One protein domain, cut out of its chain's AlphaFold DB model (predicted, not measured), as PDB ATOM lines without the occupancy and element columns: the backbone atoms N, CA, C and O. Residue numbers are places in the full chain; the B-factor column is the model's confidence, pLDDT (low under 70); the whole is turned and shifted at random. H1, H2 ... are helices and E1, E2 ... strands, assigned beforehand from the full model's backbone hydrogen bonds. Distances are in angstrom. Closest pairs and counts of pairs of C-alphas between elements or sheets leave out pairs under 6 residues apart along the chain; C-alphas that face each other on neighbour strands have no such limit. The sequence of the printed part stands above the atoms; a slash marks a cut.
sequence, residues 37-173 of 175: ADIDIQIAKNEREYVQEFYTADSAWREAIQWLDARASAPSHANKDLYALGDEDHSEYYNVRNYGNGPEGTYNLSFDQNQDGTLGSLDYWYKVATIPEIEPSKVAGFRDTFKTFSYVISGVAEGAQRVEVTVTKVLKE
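AT A GLANCE: This is residues 37 to 173 of the 175 residues of an uncharacterized protein of Desulfatiglans sp (UniProt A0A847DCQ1). A strongly twisted sheet of five strands curls round the second part of one very long helix, H1, whose first residues, 37 to 48, stick out well beyond the sheet as a free arm. The long strands E3, E4 and E5 make most of the sheet, with the short E1 and E2 both on the side of E3 away from E4, and residues 70 to 93, 98 to 116 and 131 to 145 are long stretches with no named element. The printed part has 137 residues, with one named helix, H1, followed along the chain by five named strands, E1 to E5; the sheet is branched, with the antiparallel neighbour pairs E1 and E3, E2 and E3, E3 and E4, and E4 and E5, and the class is mixed, helices and strands. The whole is only just loose, close to compact, with a radius of gyration of the C-alphas of 17.6 A, and its outline is elongated, 64 by 39 by 25 A.

HOW THE PARTS SIT: In the branched sheet, E3, residues 122 to 130, has three neighbours. E4, residues 146 to 157, lies on one side of it, antiparallel at 152 degrees, with N 127 and O 154 2.8 A apart. On the other side are E2, residues 117 to 119, beside residues 122 to 124, with N 119 and O 122 at 2.9 A, and E1, residues 94 to 97, beside residues 127 to 130, with N 96 and O 128 at 2.8 A. E5, residues 161 to 172, is an edge strand and the antiparallel neighbour of E4, with N 151 and O 167 at 2.8 A. E2, E3, E4 and E5 form a meander, each strand the antiparallel neighbour of the one before. H1, residues 37 to 69, is on the sheet, which curls round its residues 49 to 69. The closest C-alphas of H1 and E4 are those of Ala 57 and Val 156, 4.6 A apart; those of H1 and E3 are Ala 60 and Tyr 126, 5.6 A apart. In H1, 28 of 29 O i to N i+4 pairs are within hydrogen-bond range. E1 and E5 are apart.

IN THESE COORDINATES: E4 measures 34.1 A from first to last C-alpha, E5 33.4 A and E3 27.1 A; E1 and E2 measure 8.8 A and 6.9 A. E5 bends by 51 degrees at residue 169 and ends with C-alpha 172 at (111.881, 120.521, 20.409). H1 measures 48.0 A, from C-alpha 37 at (170.143, 113.393, 23.620) to C-alpha 69 at (122.695, 120.316, 26.500).

THE WHOLE: The C-alphas of Ala 37 and Asp 144, the two farthest apart, are 64.9 A from each other. Without residues 37 to 48, which stand free, the body spans 47 by 37 by 24 A. The printed part has no cut. The links H1 to E1, E1 to E2 and E3 to E4 are long. The mean pLDDT of the printed part is 82.0, and residues 79 to 93 and 100 to 114 are under 70.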
ATOM      1  N   ALA A  37     170.947 113.028  22.456       96.25
ATOM      2  CA  ALA A  37     170.143 113.393  23.620       96.25
ATOM      3  C   ALA A  37     169.403 114.731  23.421       96.25
ATOM      4  O   ALA A  37     168.228 114.839  23.763       96.25
ATOM      5  N   ASP A  38     170.053 115.732  22.816       97.31
ATOM      6  CA  ASP A  38     169.418 117.020  22.500       97.31
ATOM      7  C   ASP A  38     168.267 116.876  21.490       97.31
ATOM      8  O   ASP A  38     167.266 117.592  21.582       97.31
ATOM      9  N   ILE A  39     168.400 115.968  20.519       97.38
ATOM     10  CA  ILE A  39     167.340 115.652  19.551       97.38
ATOM     11  C   ILE A  39     166.179 114.947  20.256       97.38
ATOM     12  O   ILE A  39     165.033 115.361  20.090       97.38
ATOM     13  N   ASP A  40     166.464 113.940  21.081       97.44
ATOM     14  CA  ASP A  40     165.442 113.197  21.823       97.44
ATOM     15  C   ASP A  40     164.648 114.119  22.762       97.44
ATOM     16  O   ASP A  40     163.424 114.021  22.842       97.44
ATOM     17  N   ILE A  41     165.316 115.076  23.419       97.69
ATOM     18  CA  ILE A  41     164.659 116.092  24.254       97.69
ATOM     19  C   ILE A  41     163.718 116.970  23.420       97.69
ATOM     20  O   ILE A  41     162.605 117.259  23.858       97.69
ATOM     21  N   GLN A  42     164.136 117.397  22.226       97.69
ATOM     22  CA  GLN A  42     163.286 118.199  21.341       97.69
ATOM     23  C   GLN A  42     162.071 117.410  20.846       97.69
ATOM     24  O   GLN A  42     160.964 117.944  20.843       97.69
ATOM     25  N   ILE A  43     162.254 116.138  20.485       97.38
ATOM     26  CA  ILE A  43     161.154 115.249  20.093       97.38
ATOM     27  C   ILE A  43     160.170 115.092  21.255       97.38
ATOM     28  O   ILE A  43     158.977 115.326  21.076       97.38
ATOM     29  N   ALA A  44     160.665 114.778  22.455       97.31
ATOM     30  CA  ALA A  44     159.832 114.613  23.642       97.31
ATOM     31  C   ALA A  44     159.080 115.901  24.015       97.31
ATOM     32  O   ALA A  44     157.935 115.848  24.467       97.31
ATOM     33  N   LYS A  45     159.704 117.069  23.816       96.38
ATOM     34  CA  LYS A  45     159.049 118.364  24.012       96.38
ATOM     35  C   LYS A  45     157.899 118.557  23.020       96.38
ATOM     36  O   LYS A  45     156.791 118.855  23.457       96.38
ATOM     37  N   ASN A  46     158.146 118.340  21.729       93.56
ATOM     38  CA  ASN A  46     157.123 118.479  20.692       93.56
ATOM     39  C   ASN A  46     155.959 117.501  20.913       93.56
ATOM     40  O   ASN A  46     154.801 117.884  20.787       93.56
ATOM     41  N   GLU A  47     156.250 116.250  21.281       96.19
ATOM     42  CA  GLU A  47     155.221 115.255  21.603       96.19
ATOM     43  C   GLU A  47     154.383 115.690  22.808       96.19
ATOM     44  O   GLU A  47     153.156 115.605  22.782       96.19
ATOM     45  N   ARG A  48     155.025 116.212  23.858       94.69
ATOM     46  CA  ARG A  48     154.315 116.728  25.029       94.69
ATOM     47  C   ARG A  48     153.396 117.897  24.671       94.69
ATOM     48  O   ARG A  48     152.261 117.901  25.137       94.69
ATOM     49  N   GLU A  49     153.875 118.867  23.896       93.50
ATOM     50  CA  GLU A  49     153.076 120.021  23.452       93.50
ATOM     51  C   GLU A  49     151.877 119.554  22.615       93.50
ATOM     52  O   GLU A  49     150.736 119.864  22.958       93.50
ATOM     53  N   TYR A  50     152.110 118.677  21.633       94.19
ATOM     54  CA  TYR A  50     151.059 118.064  20.817       94.19
ATOM     55  C   TYR A  50     149.976 117.381  21.665       94.19
ATOM     56  O   TYR A  50     148.779 117.596  21.471       94.19
ATOM     57  N   VAL A  51     150.387 116.560  22.634       94.75
ATOM     58  CA  VAL A  51     149.459 115.836  23.511       94.75
ATOM     59  C   VAL A  51     148.666 116.806  24.396       94.75
ATOM     60  O   VAL A  51     147.466 116.614  24.590       94.75
ATOM     61  N   GLN A  52     149.304 117.853  24.926       95.00
ATOM     62  CA  GLN A  52     148.633 118.864  25.750       95.00
ATOM     63  C   GLN A  52     147.589 119.659  24.958       95.00
ATOM     64  O   GLN A  52     146.469 119.843  25.439       95.00
ATOM     65  N   GLU A  53     147.922 120.078  23.740       93.81
ATOM     66  CA  GLU A  53     146.988 120.753  22.837       93.81
ATOM     67  C   GLU A  53     145.825 119.836  22.454       93.81
ATOM     68  O   GLU A  53     144.669 120.255  22.506       93.81
ATOM     69  N   PHE A  54     146.093 118.560  22.156       95.06
ATOM     70  CA  PHE A  54     145.042 117.593  21.843       95.06
ATOM     71  C   PHE A  54     144.056 117.419  23.005       95.06
ATOM     72  O   PHE A  54     142.847 117.509  22.800       95.06
ATOM     73  N   TYR A  55     144.540 117.218  24.236       95.62
ATOM     74  CA  TYR A  55     143.659 117.102  25.409       95.62
ATOM     75  C   TYR A  55     142.869 118.385  25.686       95.62
ATOM     76  O   TYR A  55     141.737 118.335  26.176       95.62
ATOM     77  N   THR A  56     143.448 119.534  25.355       95.62
ATOM     78  CA  THR A  56     142.778 120.829  25.470       95.62
ATOM     79  C   THR A  56     141.659 120.958  24.431       95.62
ATOM     80  O   THR A  56     140.527 121.283  24.790       95.62
ATOM     81  N   ALA A  57     141.909 120.574  23.176       93.19
ATOM     82  CA  ALA A  57     140.889 120.511  22.130       93.19
ATOM     83  C   ALA A  57     139.793 119.463  22.433       93.19
ATOM     84  O   ALA A  57     138.615 119.714  22.168       93.19
ATOM     85  N   ASP A  58     140.144 118.321  23.046       94.50
ATOM     86  CA  ASP A  58     139.171 117.323  23.528       94.50
ATOM     87  C   ASP A  58     138.265 117.900  24.626       94.50
ATOM     88  O   ASP A  58     137.074 117.610  24.707       94.50
ATOM     89  N   SER A  59     138.810 118.766  25.474       93.69
ATOM     90  CA  SER A  59     138.024 119.430  26.514       93.69
ATOM     91  C   SER A  59     137.065 120.469  25.923       93.69
ATOM     92  O   SER A  59     135.922 120.572  26.372       93.69
ATOM     93  N   ALA A  60     137.479 121.166  24.862       92.69
ATOM     94  CA  ALA A  60     136.675 122.188  24.197       92.69
ATOM     95  C   ALA A  60     135.356 121.639  23.621       92.69
ATOM     96  O   ALA A  60     134.289 122.208  23.860       92.69
ATOM     97  N   TRP A  61     135.377 120.501  22.909       92.00
ATOM     98  CA  TRP A  61     134.126 119.936  22.373       92.00
ATOM     99  C   TRP A  61     133.193 119.423  23.476       92.00
ATOM    100  O   TRP A  61     131.973 119.435  23.308       92.00
ATOM    101  N   ARG A  62     133.731 118.999  24.628       94.44
ATOM    102  CA  ARG A  62     132.912 118.592  25.782       94.44
ATOM    103  C   ARG A  62     132.171 119.774  26.381       94.44
ATOM    104  O   ARG A  62     131.011 119.625  26.764       94.44
ATOM    105  N   GLU A  63     132.807 120.940  26.451       92.62
ATOM    106  CA  GLU A  63     132.117 122.162  26.861       92.62
ATOM    107  C   GLU A  63     131.022 122.541  25.857       92.62
ATOM    108  O   GLU A  63     129.898 122.861  26.248       92.62
ATOM    109  N   ALA A  64     131.293 122.397  24.559       91.75
ATOM    110  CA  ALA A  64     130.296 122.630  23.520       91.75
ATOM    111  C   ALA A  64     129.048 121.749  23.675       91.75
ATOM    112  O   ALA A  64     127.926 122.215  23.458       91.75
ATOM    113  N   ILE A  65     129.223 120.491  24.090       93.31
ATOM    114  CA  ILE A  65     128.092 119.622  24.427       93.31
ATOM    115  C   ILE A  65     127.329 120.164  25.622       93.31
ATOM    116  O   ILE A  65     126.110 120.220  25.548       93.31
ATOM    117  N   GLN A  66     127.994 120.611  26.688       93.38
ATOM    118  CA  GLN A  66     127.295 121.201  27.837       93.38
ATOM    119  C   GLN A  66     126.478 122.433  27.423       93.38
ATOM    120  O   GLN A  66     125.322 122.587  27.827       93.38
ATOM    121  N   TRP A  67     127.038 123.274  26.552       91.81
ATOM    122  CA  TRP A  67     126.332 124.404  25.959       91.81
ATOM    123  C   TRP A  67     125.110 123.955  25.138       91.81
ATOM    124  O   TRP A  67     124.031 124.545  25.254       91.81
ATOM    125  N   LEU A  68     125.238 122.901  24.329       91.62
ATOM    126  CA  LEU A  68     124.126 122.346  23.551       91.62
ATOM    127  C   LEU A  68     123.082 121.673  24.457       91.62
ATOM    128  O   LEU A  68     121.876 121.757  24.206       91.62
ATOM    129  N   ASP A  69     123.522 121.035  25.538       91.81
ATOM    130  CA  ASP A  69     122.695 120.316  26.500       91.81
ATOM    131  C   ASP A  69     121.797 121.243  27.308       91.81
ATOM    132  O   ASP A  69     120.619 120.927  27.486       91.81
ATOM    133  N   ALA A  70     122.292 122.433  27.654       91.62
ATOM    134  CA  ALA A  70     121.536 123.472  28.349       91.62
ATOM    135  C   ALA A  70     120.313 124.006  27.567       91.62
ATOM    136  O   ALA A  70     119.496 124.742  28.124       91.62
ATOM    137  N   ARG A  71     120.158 123.656  26.282       88.75
ATOM    138  CA  ARG A  71     119.056 124.119  25.424       88.75
ATOM    139  C   ARG A  71     117.907 123.117  25.356       88.75
ATOM    140  O   ARG A  71     118.107 121.928  25.098       88.75
ATOM    141  N   ALA A  72     116.689 123.640  25.512       87.88
ATOM    142  CA  ALA A  72     115.439 122.881  25.422       87.88
ATOM    143  C   ALA A  72     114.896 122.735  23.982       87.88
ATOM    144  O   ALA A  72     114.132 121.812  23.699       87.88
ATOM    145  N   SER A  73     115.281 123.634  23.076       90.50
ATOM    146  CA  SER A  73     114.888 123.641  21.662       90.50
ATOM    147  C   SER A  73     116.114 123.732  20.758       90.50
ATOM    148  O   SER A  73     117.187 124.148  21.205       90.50
ATOM    149  N   ALA A  74     115.950 123.344  19.492       87.38
ATOM    150  CA  ALA A  74     117.004 123.489  18.493       87.38
ATOM    151  C   ALA A  74     117.420 124.970  18.376       87.38
ATOM    152  O   ALA A  74     116.544 125.823  18.203       87.38
ATOM    153  N   PRO A  75     118.718 125.302  18.526       86.31
ATOM    154  CA  PRO A  75     119.188 126.667  18.335       86.31
ATOM    155  C   PRO A  75     119.015 127.091  16.875       86.31
ATOM    156  O   PRO A  75     119.204 126.284  15.962       86.31
ATOM    157  N   SER A  76     118.683 128.365  16.666       83.25
ATOM    158  CA  SER A  76     118.746 128.976  15.343       83.25
ATOM    159  C   SER A  76     120.195 129.057  14.866       83.25
ATOM    160  O   SER A  76     121.138 129.080  15.663       83.25
ATOM    161  N   HIS A  77     120.373 129.104  13.553       76.62
ATOM    162  CA  HIS A  77     121.681 129.331  12.957       76.62
ATOM    163  C   HIS A  77     122.177 130.733  13.325       76.62
ATOM    164  O   HIS A  77     121.437 131.703  13.203       76.62
ATOM    165  N   ALA A  78     123.415 130.823  13.800       70.00
ATOM    166  CA  ALA A  78     124.105 132.075  14.070       70.00
ATOM    167  C   ALA A  78     124.825 132.567  12.810       70.00
ATOM    168  O   ALA A  78     124.742 133.729  12.453       70.00
ATOM    169  N   ASN A  79     125.528 131.683  12.104       67.94
ATOM    170  CA  ASN A  79     126.298 132.026  10.913       67.94
ATOM    171  C   ASN A  79     126.192 130.900   9.886       67.94
ATOM    172  O   ASN A  79     125.985 129.745  10.245       67.94
ATOM    173  N   LYS A  80     126.385 131.211   8.609       64.88
ATOM    174  CA  LYS A  80     126.700 130.181   7.612       64.88
ATOM    175  C   LYS A  80     128.216 130.050   7.555       64.88
ATOM    176  O   LYS A  80     128.887 131.075   7.589       64.88
ATOM    177  N   ASP A  81     128.769 128.845   7.520       61.81
ATOM    178  CA  ASP A  81     130.188 128.695   7.199       61.81
ATOM    179  C   ASP A  81     130.336 128.715   5.676       61.81
ATOM    180  O   ASP A  81     129.694 127.927   4.983       61.81
ATOM    181  N   LEU A  82     131.130 129.645   5.146       50.97
ATOM    182  CA  LEU A  82     131.454 129.660   3.724       50.97
ATOM    183  C   LEU A  82     132.764 128.887   3.578       50.97
ATOM    184  O   LEU A  82     133.839 129.455   3.776       50.97
ATOM    185  N   TYR A  83     132.701 127.602   3.230       52.22
ATOM    186  CA  TYR A  83     133.875 126.978   2.626       52.22
ATOM    187  C   TYR A  83     134.103 127.689   1.285       52.22
ATOM    188  O   TYR A  83     133.376 127.510   0.315       52.22
ATOM    189  N   ALA A  84     135.033 128.640   1.281       44.75
ATOM    190  CA  ALA A  84     135.243 129.549   0.169       44.75
ATOM    191  C   ALA A  84     135.914 128.828  -1.008       44.75
ATOM    192  O   ALA A  84     136.976 128.238  -0.823       44.75
ATOM    193  N   LEU A  85     135.327 128.949  -2.204       35.44
ATOM    194  CA  LEU A  85     135.962 129.310  -3.488       35.44
ATOM    195  C   LEU A  85     135.102 128.794  -4.655       35.44
ATOM    196  O   LEU A  85     135.274 127.676  -5.120       35.44
ATOM    197  N   GLY A  86     134.200 129.640  -5.158       45.41
ATOM    198  CA  GLY A  86     133.722 129.580  -6.546       45.41
ATOM    199  C   GLY A  86     132.851 128.398  -6.987       45.41
ATOM    200  O   GLY A  86     132.475 128.391  -8.152       45.41
ATOM    201  N   ASP A  87     132.530 127.440  -6.119       46.97
ATOM    202  CA  ASP A  87     131.617 126.341  -6.462       46.97
ATOM    203  C   ASP A  87     130.155 126.676  -6.116       46.97
ATOM    204  O   ASP A  87     129.894 127.363  -5.129       46.97
ATOM    205  N   GLU A  88     129.201 126.228  -6.933       54.50
ATOM    206  CA  GLU A  88     127.761 126.510  -6.766       54.50
ATOM    207  C   GLU A  88     127.058 125.504  -5.831       54.50
ATOM    208  O   GLU A  88     125.873 125.660  -5.541       54.50
ATOM    209  N   ASP A  89     127.790 124.502  -5.336       53.19
ATOM    210  CA  ASP A  89     127.245 123.347  -4.614       53.19
ATOM    211  C   ASP A  89     128.032 123.080  -3.316       53.19
ATOM    212  O   ASP A  89     128.692 122.055  -3.143       53.19
ATOM    213  N   HIS A  90     128.026 124.053  -2.399       52.75
ATOM    214  CA  HIS A  90     128.618 123.873  -1.069       52.75
ATOM    215  C   HIS A  90     127.579 123.311  -0.106       52.75
ATOM    216  O   HIS A  90     126.500 123.884   0.056       52.75
ATOM    217  N   SER A  91     127.934 122.239   0.601       52.38
ATOM    218  CA  SER A  91     127.213 121.802   1.792       52.38
ATOM    219  C   SER A  91     127.259 122.916   2.840       52.38
ATOM    220  O   SER A  91     128.259 123.130   3.526       52.38
ATOM    221  N   GLU A  92     126.182 123.698   2.917       60.41
ATOM    222  CA  GLU A  92     126.068 124.820   3.845       60.41
ATOM    223  C   GLU A  92     125.984 124.285   5.282       60.41
ATOM    224  O   GLU A  92     124.905 124.025   5.814       60.41
ATOM    225  N   TYR A  93     127.127 124.115   5.945       68.94
ATOM    226  CA  TYR A  93     127.135 123.940   7.391       68.94
ATOM    227  C   TYR A  93     126.645 125.239   8.023       68.94
ATOM    228  O   TYR A  93     127.288 126.292   7.944       68.94
ATOM    229  N   TYR A  94     125.483 125.173   8.663       77.00
ATOM    230  CA  TYR A  94     124.958 126.307   9.397       77.00
ATOM    231  C   TYR A  94     125.503 126.272  10.823       77.00
ATOM    232  O   TYR A  94     125.069 125.485  11.669       77.00
ATOM    233  N   ASN A  95     126.457 127.152  11.105       81.12
ATOM    234  CA  ASN A  95     126.970 127.369  12.447       81.12
ATOM    235  C   ASN A  95     125.833 127.878  13.337       81.12
ATOM    236  O   ASN A  95     125.288 128.953  13.114       81.12
ATOM    237  N   VAL A  96     125.489 127.134  14.382       82.62
ATOM    238  CA  VAL A  96     124.597 127.594  15.464       82.62
ATOM    239  C   VAL A  96     125.390 128.261  16.590       82.62
ATOM    240  O   VAL A  96     124.827 128.965  17.425       82.62
ATOM    241  N   ARG A  97     126.713 128.061  16.590       84.12
ATOM    242  CA  ARG A  97     127.700 128.774  17.400       84.12
ATOM    243  C   ARG A  97     129.022 128.814  16.643       84.12
ATOM    244  O   ARG A  97     129.445 127.775  16.140       84.12
ATOM    245  N   ASN A  98     129.665 129.975  16.574       79.62
ATOM    246  CA  ASN A  98     130.988 130.104  15.962       79.62
ATOM    247  C   ASN A  98     132.111 129.921  17.001       79.62
ATOM    248  O   ASN A  98     131.831 129.850  18.197       79.62
ATOM    249  N   TYR A  99     133.363 129.867  16.546       77.12
ATOM    250  CA  TYR A  99     134.510 130.103  17.419       77.12
ATOM    251  C   TYR A  99     134.439 131.546  17.943       77.12
ATOM    252  O   TYR A  99     134.378 132.492  17.150       77.12
ATOM    253  N   GLY A 100     134.381 131.709  19.267       61.41
ATOM    254  CA  GLY A 100     134.125 133.003  19.903       61.41
ATOM    255  C   GLY A 100     132.709 133.558  19.646       61.41
ATOM    256  O   GLY A 100     131.945 133.088  18.799       61.41
ATOM    257  N   ASN A 101     132.326 134.601  20.390       54.44
ATOM    258  CA  ASN A 101     130.966 135.165  20.371       54.44
ATOM    259  C   ASN A 101     130.715 136.143  19.200       54.44
ATOM    260  O   ASN A 101     130.250 137.264  19.407       54.44
ATOM    261  N   GLY A 102     131.036 135.744  17.965       53.41
ATOM    262  CA  GLY A 102     130.725 136.543  16.774       53.41
ATOM    263  C   GLY A 102     129.206 136.734  16.580       53.41
ATOM    264  O   GLY A 102     128.457 135.782  16.810       53.41
ATOM    265  N   PRO A 103     128.727 137.926  16.164       54.72
ATOM    266  CA  PRO A 103     127.303 138.176  15.925       54.72
ATOM    267  C   PRO A 103     126.763 137.400  14.713       54.72
ATOM    268  O   PRO A 103     127.528 136.850  13.917       54.72
ATOM    269  N   GLU A 104     125.433 137.380  14.580       51.34
ATOM    270  CA  GLU A 104     124.726 136.719  13.478       51.34
ATOM    271  C   GLU A 104     125.127 137.309  12.109       51.34
ATOM    272  O   GLU A 104     125.201 138.527  11.946       51.34
ATOM    273  N   GLY A 105     125.418 136.453  11.129       52.53
ATOM    274  CA  GLY A 105     125.870 136.834   9.783       52.53
ATOM    275  C   GLY A 105     127.363 137.176   9.626       52.53
ATOM    276  O   GLY A 105     127.770 137.598   8.544       52.53
ATOM    277  N   THR A 106     128.193 136.997  10.659       56.62
ATOM    278  CA  THR A 106     129.650 137.208  10.583       56.62
ATOM    279  C   THR A 106     130.411 135.894  10.372       56.62
ATOM    280  O   THR A 106     130.499 135.035  11.254       56.62
ATOM    281  N   TYR A 107     131.020 135.756   9.194       55.22
ATOM    282  CA  TYR A 107     131.887 134.637   8.820       55.22
ATOM    283  C   TYR A 107     133.261 134.747   9.511       55.22
ATOM    284  O   TYR A 107     134.200 135.306   8.947       55.22
ATOM    285  N   ASN A 108     133.406 134.238  10.737       53.72
ATOM    286  CA  ASN A 108     134.721 134.194  11.393       53.72
ATOM    287  C   ASN A 108     135.504 132.950  10.956       53.72
ATOM    288  O   ASN A 108     135.394 131.893  11.569       53.72
ATOM    289  N   LEU A 109     136.318 133.099   9.909       51.81
ATOM    290  CA  LEU A 109     137.388 132.149   9.565       51.81
ATOM    291  C   LEU A 109     138.656 132.358  10.414       51.81
ATOM    292  O   LEU A 109     139.614 131.597  10.298       51.81
ATOM    293  N   SER A 110     138.695 133.404  11.241       54.56
ATOM    294  CA  SER A 110     139.863 133.798  12.027       54.56
ATOM    295  C   SER A 110     139.529 133.730  13.516       54.56
ATOM    296  O   SER A 110     138.620 134.421  13.969       54.56
ATOM    297  N   PHE A 111     140.256 132.900  14.266       62.34
ATOM    298  CA  PHE A 111     140.341 132.999  15.729       62.34
ATOM    299  C   PHE A 111     140.937 134.394  16.029       62.34
ATOM    300  O   PHE A 111     141.982 134.718  15.472       62.34
ATOM    301  N   ASP A 112     140.343 135.334  16.767       59.50
ATOM    302  CA  ASP A 112     139.379 135.316  17.873       59.50
ATOM    303  C   ASP A 112     138.755 136.740  18.034       59.50
ATOM    304  O   ASP A 112     139.029 137.619  17.214       59.50
ATOM    305  N   GLN A 113     138.037 137.035  19.132       59.44
ATOM    306  CA  GLN A 113     138.494 138.157  19.982       59.44
ATOM    307  C   GLN A 113     138.642 137.840  21.490       59.44
ATOM    308  O   GLN A 113     139.356 138.597  22.132       59.44
ATOM    309  N   ASN A 114     138.033 136.783  22.056       68.75
ATOM    310  CA  ASN A 114     138.429 136.163  23.340       68.75
ATOM    311  C   ASN A 114     138.019 134.672  23.377       68.75
ATOM    312  O   ASN A 114     136.908 134.325  22.960       68.75
ATOM    313  N   GLN A 115     138.894 133.835  23.941       82.56
ATOM    314  CA  GLN A 115     138.784 132.382  24.042       82.56
ATOM    315  C   GLN A 115     137.537 131.903  24.787       82.56
ATOM    316  O   GLN A 115     137.013 132.589  25.667       82.56
ATOM    317  N   ASP A 116     137.071 130.697  24.448       86.69
ATOM    318  CA  ASP A 116     135.937 130.083  25.145       86.69
ATOM    319  C   ASP A 116     136.337 129.635  26.552       86.69
ATOM    320  O   ASP A 116     135.575 129.789  27.508       86.69
ATOM    321  N   GLY A 117     137.576 129.171  26.696       89.19
ATOM    322  CA  GLY A 117     138.151 128.858  27.986       89.19
ATOM    323  C   GLY A 117     139.643 128.596  27.908       89.19
ATOM    324  O   GLY A 117     140.276 128.711  26.860       89.19
ATOM    325  N   THR A 118     140.202 128.242  29.061       91.00
ATOM    326  CA  THR A 118     141.617 127.904  29.210       91.00
ATOM    327  C   THR A 118     141.746 126.573  29.932       91.00
ATOM    328  O   THR A 118     141.009 126.296  30.885       91.00
ATOM    329  N   LEU A 119     142.667 125.723  29.479       91.69
ATOM    330  CA  LEU A 119     143.042 124.505  30.188       91.69
ATOM    331  C   LEU A 119     144.535 124.549  30.503       91.69
ATOM    332  O   LEU A 119     145.395 124.380  29.641       91.69
ATOM    333  N   GLY A 120     144.852 124.804  31.771       89.56
ATOM    334  CA  GLY A 120     146.225 125.085  32.179       89.56
ATOM    335  C   GLY A 120     146.664 126.457  31.671       89.56
ATOM    336  O   GLY A 120     146.262 127.467  32.236       89.56
ATOM    337  N   SER A 121     147.501 126.480  30.632       89.69
ATOM    338  CA  SER A 121     147.992 127.703  29.979       89.69
ATOM    339  C   SER A 121     147.638 127.781  28.494       89.69
ATOM    340  O   SER A 121     148.181 128.639  27.812       89.69
ATOM    341  N   LEU A 122     146.825 126.843  27.997       90.56
ATOM    342  CA  LEU A 122     146.414 126.774  26.600       90.56
ATOM    343  C   LEU A 122     144.979 127.273  26.474       90.56
ATOM    344  O   LEU A 122     144.090 126.795  27.193       90.56
ATOM    345  N   ASP A 123     144.770 128.207  25.559       89.94
ATOM    346  CA  ASP A 123     143.452 128.700  25.197       89.94
ATOM    347  C   ASP A 123     142.751 127.705  24.263       89.94
ATOM    348  O   ASP A 123     143.378 127.022  23.440       89.94
ATOM    349  N   TYR A 124     141.427 127.617  24.387       90.50
ATOM    350  CA  TYR A 124     140.616 126.805  23.492       90.50
ATOM    351  C   TYR A 124     139.338 127.489  23.031       90.50
ATOM    352  O   TYR A 124     138.785 128.375  23.686       90.50
ATOM    353  N   TRP A 125     138.848 127.000  21.894       89.88
ATOM    354  CA  TRP A 125     137.619 127.434  21.247       89.88
ATOM    355  C   TRP A 125     136.805 126.233  20.788       89.88
ATOM    356  O   TRP A 125     137.357 125.182  20.452       89.88
ATOM    357  N   TYR A 126     135.490 126.398  20.695       89.50
ATOM    358  CA  TYR A 126     134.611 125.420  20.077       89.50
ATOM    359  C   TYR A 126     133.583 126.042  19.133       89.50
ATOM    360  O   TYR A 126     133.062 127.134  19.341       89.50
ATOM    361  N   LYS A 127     133.240 125.303  18.086       87.62
ATOM    362  CA  LYS A 127     132.207 125.641  17.107       87.62
ATOM    363  C   LYS A 127     131.139 124.561  17.125       87.62
ATOM    364  O   LYS A 127     131.459 123.393  17.323       87.62
ATOM    365  N   VAL A 128     129.886 124.942  16.892       89.25
ATOM    366  CA  VAL A 128     128.776 123.998  16.723       89.25
ATOM    367  C   VAL A 128     128.053 124.332  15.426       89.25
ATOM    368  O   VAL A 128     127.563 125.450  15.260       89.25
ATOM    369  N   ALA A 129     127.960 123.362  14.523       87.56
ATOM    370  CA  ALA A 129     127.325 123.501  13.218       87.56
ATOM    371  C   ALA A 129     126.302 122.390  12.983       87.56
ATOM    372  O   ALA A 129     126.497 121.270  13.444       87.56
ATOM    373  N   THR A 130     125.208 122.677  12.282       87.31
ATOM    374  CA  THR A 130     124.274 121.633  11.837       87.31
ATOM    375  C   THR A 130     124.836 120.878  10.645       87.31
ATOM    376  O   THR A 130     125.554 121.460   9.835       87.31
ATOM    377  N   ILE A 131     124.442 119.615  10.504       81.50
ATOM    378  CA  ILE A 131     124.736 118.809   9.315       81.50
ATOM    379  C   ILE A 131     123.553 118.943   8.348       81.50
ATOM    380  O   ILE A 131     122.503 118.366   8.635       81.50
ATOM    381  N   PRO A 132     123.671 119.714   7.252       72.25
ATOM    382  CA  PRO A 132     122.551 119.956   6.342       72.25
ATOM    383  C   PRO A 132     122.067 118.679   5.640       72.25
ATOM    384  O   PRO A 132     120.899 118.582   5.289       72.25
ATOM    385  N   GLU A 133     122.922 117.668   5.479       75.38
ATOM    386  CA  GLU A 133     122.563 116.398   4.837       75.38
ATOM    387  C   GLU A 133     121.693 115.491   5.723       75.38
ATOM    388  O   GLU A 133     121.131 114.505   5.239       75.38
ATOM    389  N   ILE A 134     121.595 115.781   7.026       80.62
ATOM    390  CA  ILE A 134     120.842 114.972   7.987       80.62
ATOM    391  C   ILE A 134     119.605 115.748   8.425       80.62
ATOM    392  O   ILE A 134     119.613 116.498   9.403       80.62
ATOM    393  N   GLU A 135     118.516 115.509   7.703       84.12
ATOM    394  CA  GLU A 135     117.224 116.115   7.997       84.12
ATOM    395  C   GLU A 135     116.702 115.715   9.387       84.12
ATOM    396  O   GLU A 135     116.722 114.524   9.746       84.12
ATOM    397  N   PRO A 136     116.166 116.671  10.168       86.31
ATOM    398  CA  PRO A 136     115.597 116.360  11.461       86.31
ATOM    399  C   PRO A 136     114.447 115.355  11.362       86.31
ATOM    400  O   PRO A 136     113.426 115.593  10.714       86.31
ATOM    401  N   SER A 137     114.585 114.226  12.056       89.56
ATOM    402  CA  SER A 137     113.633 113.114  11.980       89.56
ATOM    403  C   SER A 137     112.803 112.971  13.255       89.56
ATOM    404  O   SER A 137     113.251 113.277  14.361       89.56
ATOM    405  N   LYS A 138     111.559 112.500  13.105       89.94
ATOM    406  CA  LYS A 138     110.654 112.230  14.231       89.94
ATOM    407  C   LYS A 138     111.207 111.114  15.118       89.94
ATOM    408  O   LYS A 138     111.675 110.090  14.625       89.94
ATOM    409  N   VAL A 139     111.046 111.271  16.430       89.06
ATOM    410  CA  VAL A 139     111.484 110.281  17.420       89.06
ATOM    411  C   VAL A 139     110.301 109.462  17.926       89.06
ATOM    412  O   VAL A 139     109.295 110.007  18.387       89.06
ATOM    413  N   ALA A 140     110.410 108.135  17.853       89.88
ATOM    414  CA  ALA A 140     109.404 107.232  18.403       89.88
ATOM    415  C   ALA A 140     109.218 107.469  19.913       89.88
ATOM    416  O   ALA A 140     110.185 107.572  20.662       89.88
ATOM    417  N   GLY A 141     107.963 107.555  20.358       87.88
ATOM    418  CA  GLY A 141     107.623 107.812  21.762       87.88
ATOM    419  C   GLY A 141     107.621 109.290  22.172       87.88
ATOM    420  O   GLY A 141     107.211 109.595  23.289       87.88
ATOM    421  N   PHE A 142     107.996 110.211  21.279       88.00
ATOM    422  CA  PHE A 142     107.890 111.652  21.507       88.00
ATOM    423  C   PHE A 142     106.720 112.265  20.724       88.00
ATOM    424  O   PHE A 142     106.221 111.698  19.749       88.00
ATOM    425  N   ARG A 143     106.266 113.444  21.170       87.06
ATOM    426  CA  ARG A 143     105.312 114.270  20.410       87.06
ATOM    427  C   ARG A 143     105.956 114.749  19.108       87.06
ATOM    428  O   ARG A 143     107.164 114.947  19.073       87.06
ATOM    429  N   ASP A 144     105.139 115.038  18.094       86.31
ATOM    430  CA  ASP A 144     105.599 115.494  16.766       86.31
ATOM    431  C   ASP A 144     106.439 116.781  16.802       86.31
ATOM    432  O   ASP A 144     107.192 117.057  15.878       86.31
ATOM    433  N   THR A 145     106.355 117.541  17.895       88.75
ATOM    434  CA  THR A 145     107.174 118.731  18.138       88.75
ATOM    435  C   THR A 145     108.628 118.416  18.489       88.75
ATOM    436  O   THR A 145     109.396 119.350  18.672       88.75
ATOM    437  N   PHE A 146     109.008 117.151  18.685       91.25
ATOM    438  CA  PHE A 146     110.380 116.747  18.993       91.25
ATOM    439  C   PHE A 146     110.989 115.993  17.821       91.25
ATOM    440  O   PHE A 146     110.427 115.009  17.331       91.25
ATOM    441  N   LYS A 147     112.176 116.438  17.423       91.94
ATOM    442  CA  LYS A 147     112.952 115.841  16.345       91.94
ATOM    443  C   LYS A 147     114.385 115.601  16.788       91.94
ATOM    444  O   LYS A 147     114.881 116.218  17.732       91.94
ATOM    445  N   THR A 148     115.033 114.678  16.106       91.88
ATOM    446  CA  THR A 148     116.464 114.433  16.223       91.88
ATOM    447  C   THR A 148     117.212 115.446  15.372       91.88
ATOM    448  O   THR A 148     116.946 115.521  14.182       91.88
ATOM    449  N   PHE A 149     118.153 116.181  15.955       91.12
ATOM    450  CA  PHE A 149     119.034 117.108  15.247       91.12
ATOM    451  C   PHE A 149     120.479 116.631  15.365       91.12
ATOM    452  O   PHE A 149     120.914 116.251  16.459       91.12
ATOM    453  N   SER A 150     121.211 116.664  14.255       90.88
ATOM    454  CA  SER A 150     122.620 116.281  14.204       90.88
ATOM    455  C   SER A 150     123.512 117.498  13.985       90.88
ATOM    456  O   SER A 150     123.242 118.353  13.138       90.88
ATOM    457  N   TYR A 151     124.580 117.562  14.771       91.19
ATOM    458  CA  TYR A 151     125.531 118.662  14.789       91.19
ATOM    459  C   TYR A 151     126.956 118.130  14.680       91.19
ATOM    460  O   TYR A 151     127.271 117.084  15.246       91.19
ATOM    461  N   VAL A 152     127.826 118.882  14.013       91.06
ATOM    462  CA  VAL A 152     129.277 118.749  14.142       91.06
ATOM    463  C   VAL A 152     129.752 119.779  15.150       91.06
ATOM    464  O   VAL A 152     129.417 120.962  15.064       91.06
ATOM    465  N   ILE A 153     130.536 119.317  16.110       91.69
ATOM    466  CA  ILE A 153     131.245 120.159  17.055       91.69
ATOM    467  C   ILE A 153     132.724 120.083  16.715       91.69
ATOM    468  O   ILE A 153     133.282 118.989  16.663       91.69
ATOM    469  N   SER A 154     133.358 121.235  16.542       90.44
ATOM    470  CA  SER A 154     134.800 121.338  16.325       90.44
ATOM    471  C   SER A 154     135.421 122.048  17.525       90.44
ATOM    472  O   SER A 154     135.078 123.196  17.786       90.44
ATOM    473  N   GLY A 155     136.289 121.374  18.275       90.94
ATOM    474  CA  GLY A 155     137.094 121.938  19.362       90.94
ATOM    475  C   GLY A 155     138.534 122.159  18.907       90.94
ATOM    476  O   GLY A 155     139.094 121.305  18.220       90.94
ATOM    477  N   VAL A 156     139.134 123.293  19.261       89.44
ATOM    478  CA  VAL A 156     140.485 123.686  18.827       89.44
ATOM    479  C   VAL A 156     141.272 124.259  20.002       89.44
ATOM    480  O   VAL A 156     140.706 124.997  20.804       89.44
ATOM    481  N   ALA A 157     142.567 123.945  20.080       90.19
ATOM    482  CA  ALA A 157     143.505 124.498  21.061       90.19
ATOM    483  C   ALA A 157     144.661 125.221  20.355       90.19
ATOM    484  O   ALA A 157     145.269 124.637  19.454       90.19
ATOM    485  N   GLU A 158     144.926 126.478  20.731       83.88
ATOM    486  CA  GLU A 158     145.987 127.359  20.176       83.88
ATOM    487  C   GLU A 158     146.081 127.397  18.628       83.88
ATOM    488  O   GLU A 158     147.112 127.722  18.044       83.88
ATOM    489  N   GLY A 159     145.007 127.022  17.921       72.50
ATOM    490  CA  GLY A 159     144.993 126.891  16.459       72.50
ATOM    491  C   GLY A 159     145.799 125.712  15.887       72.50
ATOM    492  O   GLY A 159     145.890 125.594  14.664       72.50
ATOM    493  N   ALA A 160     146.362 124.838  16.726       78.19
ATOM    494  CA  ALA A 160     147.277 123.773  16.309       78.19
ATOM    495  C   ALA A 160     146.612 122.387  16.239       78.19
ATOM    496  O   ALA A 160     146.733 121.696  15.224       78.19
ATOM    497  N   GLN A 161     145.870 121.989  17.279       88.25
ATOM    498  CA  GLN A 161     145.098 120.740  17.291       88.25
ATOM    499  C   GLN A 161     143.603 121.004  17.151       88.25
ATOM    500  O   GLN A 161     143.063 121.913  17.781       88.25
ATOM    501  N   ARG A 162     142.927 120.165  16.357       89.38
ATOM    502  CA  ARG A 162     141.473 120.189  16.161       89.38
ATOM    503  C   ARG A 162     140.879 118.807  16.401       89.38
ATOM    504  O   ARG A 162     141.339 117.824  15.825       89.38
ATOM    505  N   VAL A 163     139.815 118.764  17.191       91.38
ATOM    506  CA  VAL A 163     138.981 117.582  17.417       91.38
ATOM    507  C   VAL A 163     137.592 117.871  16.874       91.38
ATOM    508  O   VAL A 163     136.999 118.892  17.209       91.38
ATOM    509  N   GLU A 164     137.066 116.978  16.039       91.88
ATOM    510  CA  GLU A 164     135.707 117.091  15.508       91.88
ATOM    511  C   GLU A 164     134.879 115.884  15.920       91.88
ATOM    512  O   GLU A 164     135.313 114.738  15.790       91.88
ATOM    513  N   VAL A 165     133.682 116.149  16.430       91.81
ATOM    514  CA  VAL A 165     132.745 115.119  16.868       91.81
ATOM    515  C   VAL A 165     131.362 115.396  16.310       91.81
ATOM    516  O   VAL A 165     130.888 116.532  16.299       91.81
ATOM    517  N   THR A 166     130.686 114.335  15.886       92.31
ATOM    518  CA  THR A 166     129.281 114.407  15.497       92.31
ATOM    519  C   THR A 166     128.416 114.017  16.680       92.31
ATOM    520  O   THR A 166     128.577 112.939  17.253       92.31
ATOM    521  N   VAL A 167     127.474 114.885  17.030       92.12
ATOM    522  CA  VAL A 167     126.516 114.658  18.108       92.12
ATOM    523  C   VAL A 167     125.101 114.702  17.571       92.12
ATOM    524  O   VAL A 167     124.776 115.468  16.668       92.12
ATOM    525  N   THR A 168     124.241 113.888  18.166       92.25
ATOM    526  CA  THR A 168     122.837 113.800  17.789       92.25
ATOM    527  C   THR A 168     121.991 113.968  19.038       92.25
ATOM    528  O   THR A 168     122.149 113.217  19.999       92.25
ATOM    529  N   LYS A 169     121.097 114.960  19.033       91.44
ATOM    530  CA  LYS A 169     120.271 115.312  20.192       91.44
ATOM    531  C   LYS A 169     118.804 115.413  19.803       91.44
ATOM    532  O   LYS A 169     118.459 115.971  18.766       91.44
ATOM    533  N   VAL A 170     117.929 114.903  20.668       92.19
ATOM    534  CA  VAL A 170     116.483 115.096  20.538       92.19
ATOM    535  C   VAL A 170     116.117 116.444  21.143       92.19
ATOM    536  O   VAL A 170     116.331 116.676  22.333       92.19
ATOM    537  N   LEU A 171     115.570 117.338  20.326       91.94
ATOM    538  CA  LEU A 171     115.195 118.691  20.721       91.94
ATOM    539  C   LEU A 171     113.786 119.011  20.236       91.94
ATOM    540  O   LEU A 171     113.288 118.425  19.272       91.94
ATOM    541  N   LYS A 172     113.135 119.962  20.908       89.25
ATOM    542  CA  LYS A 172     111.881 120.521  20.409       89.25
ATOM    543  C   LYS A 172     112.165 121.405  19.185       89.25
ATOM    544  O   LYS A 172     113.065 122.245  19.227       89.25
ATOM    545  N   GLU A 173     111.401 121.213  18.117       84.56
ATOM    546  CA  GLU A 173     111.421 122.035  16.907       84.56
ATOM    547  C   GLU A 173     110.618 123.325  17.136       84.56
ATOM    548  O   GLU A 173     109.416 123.263  17.402       84.56
TER     549      GLU A 173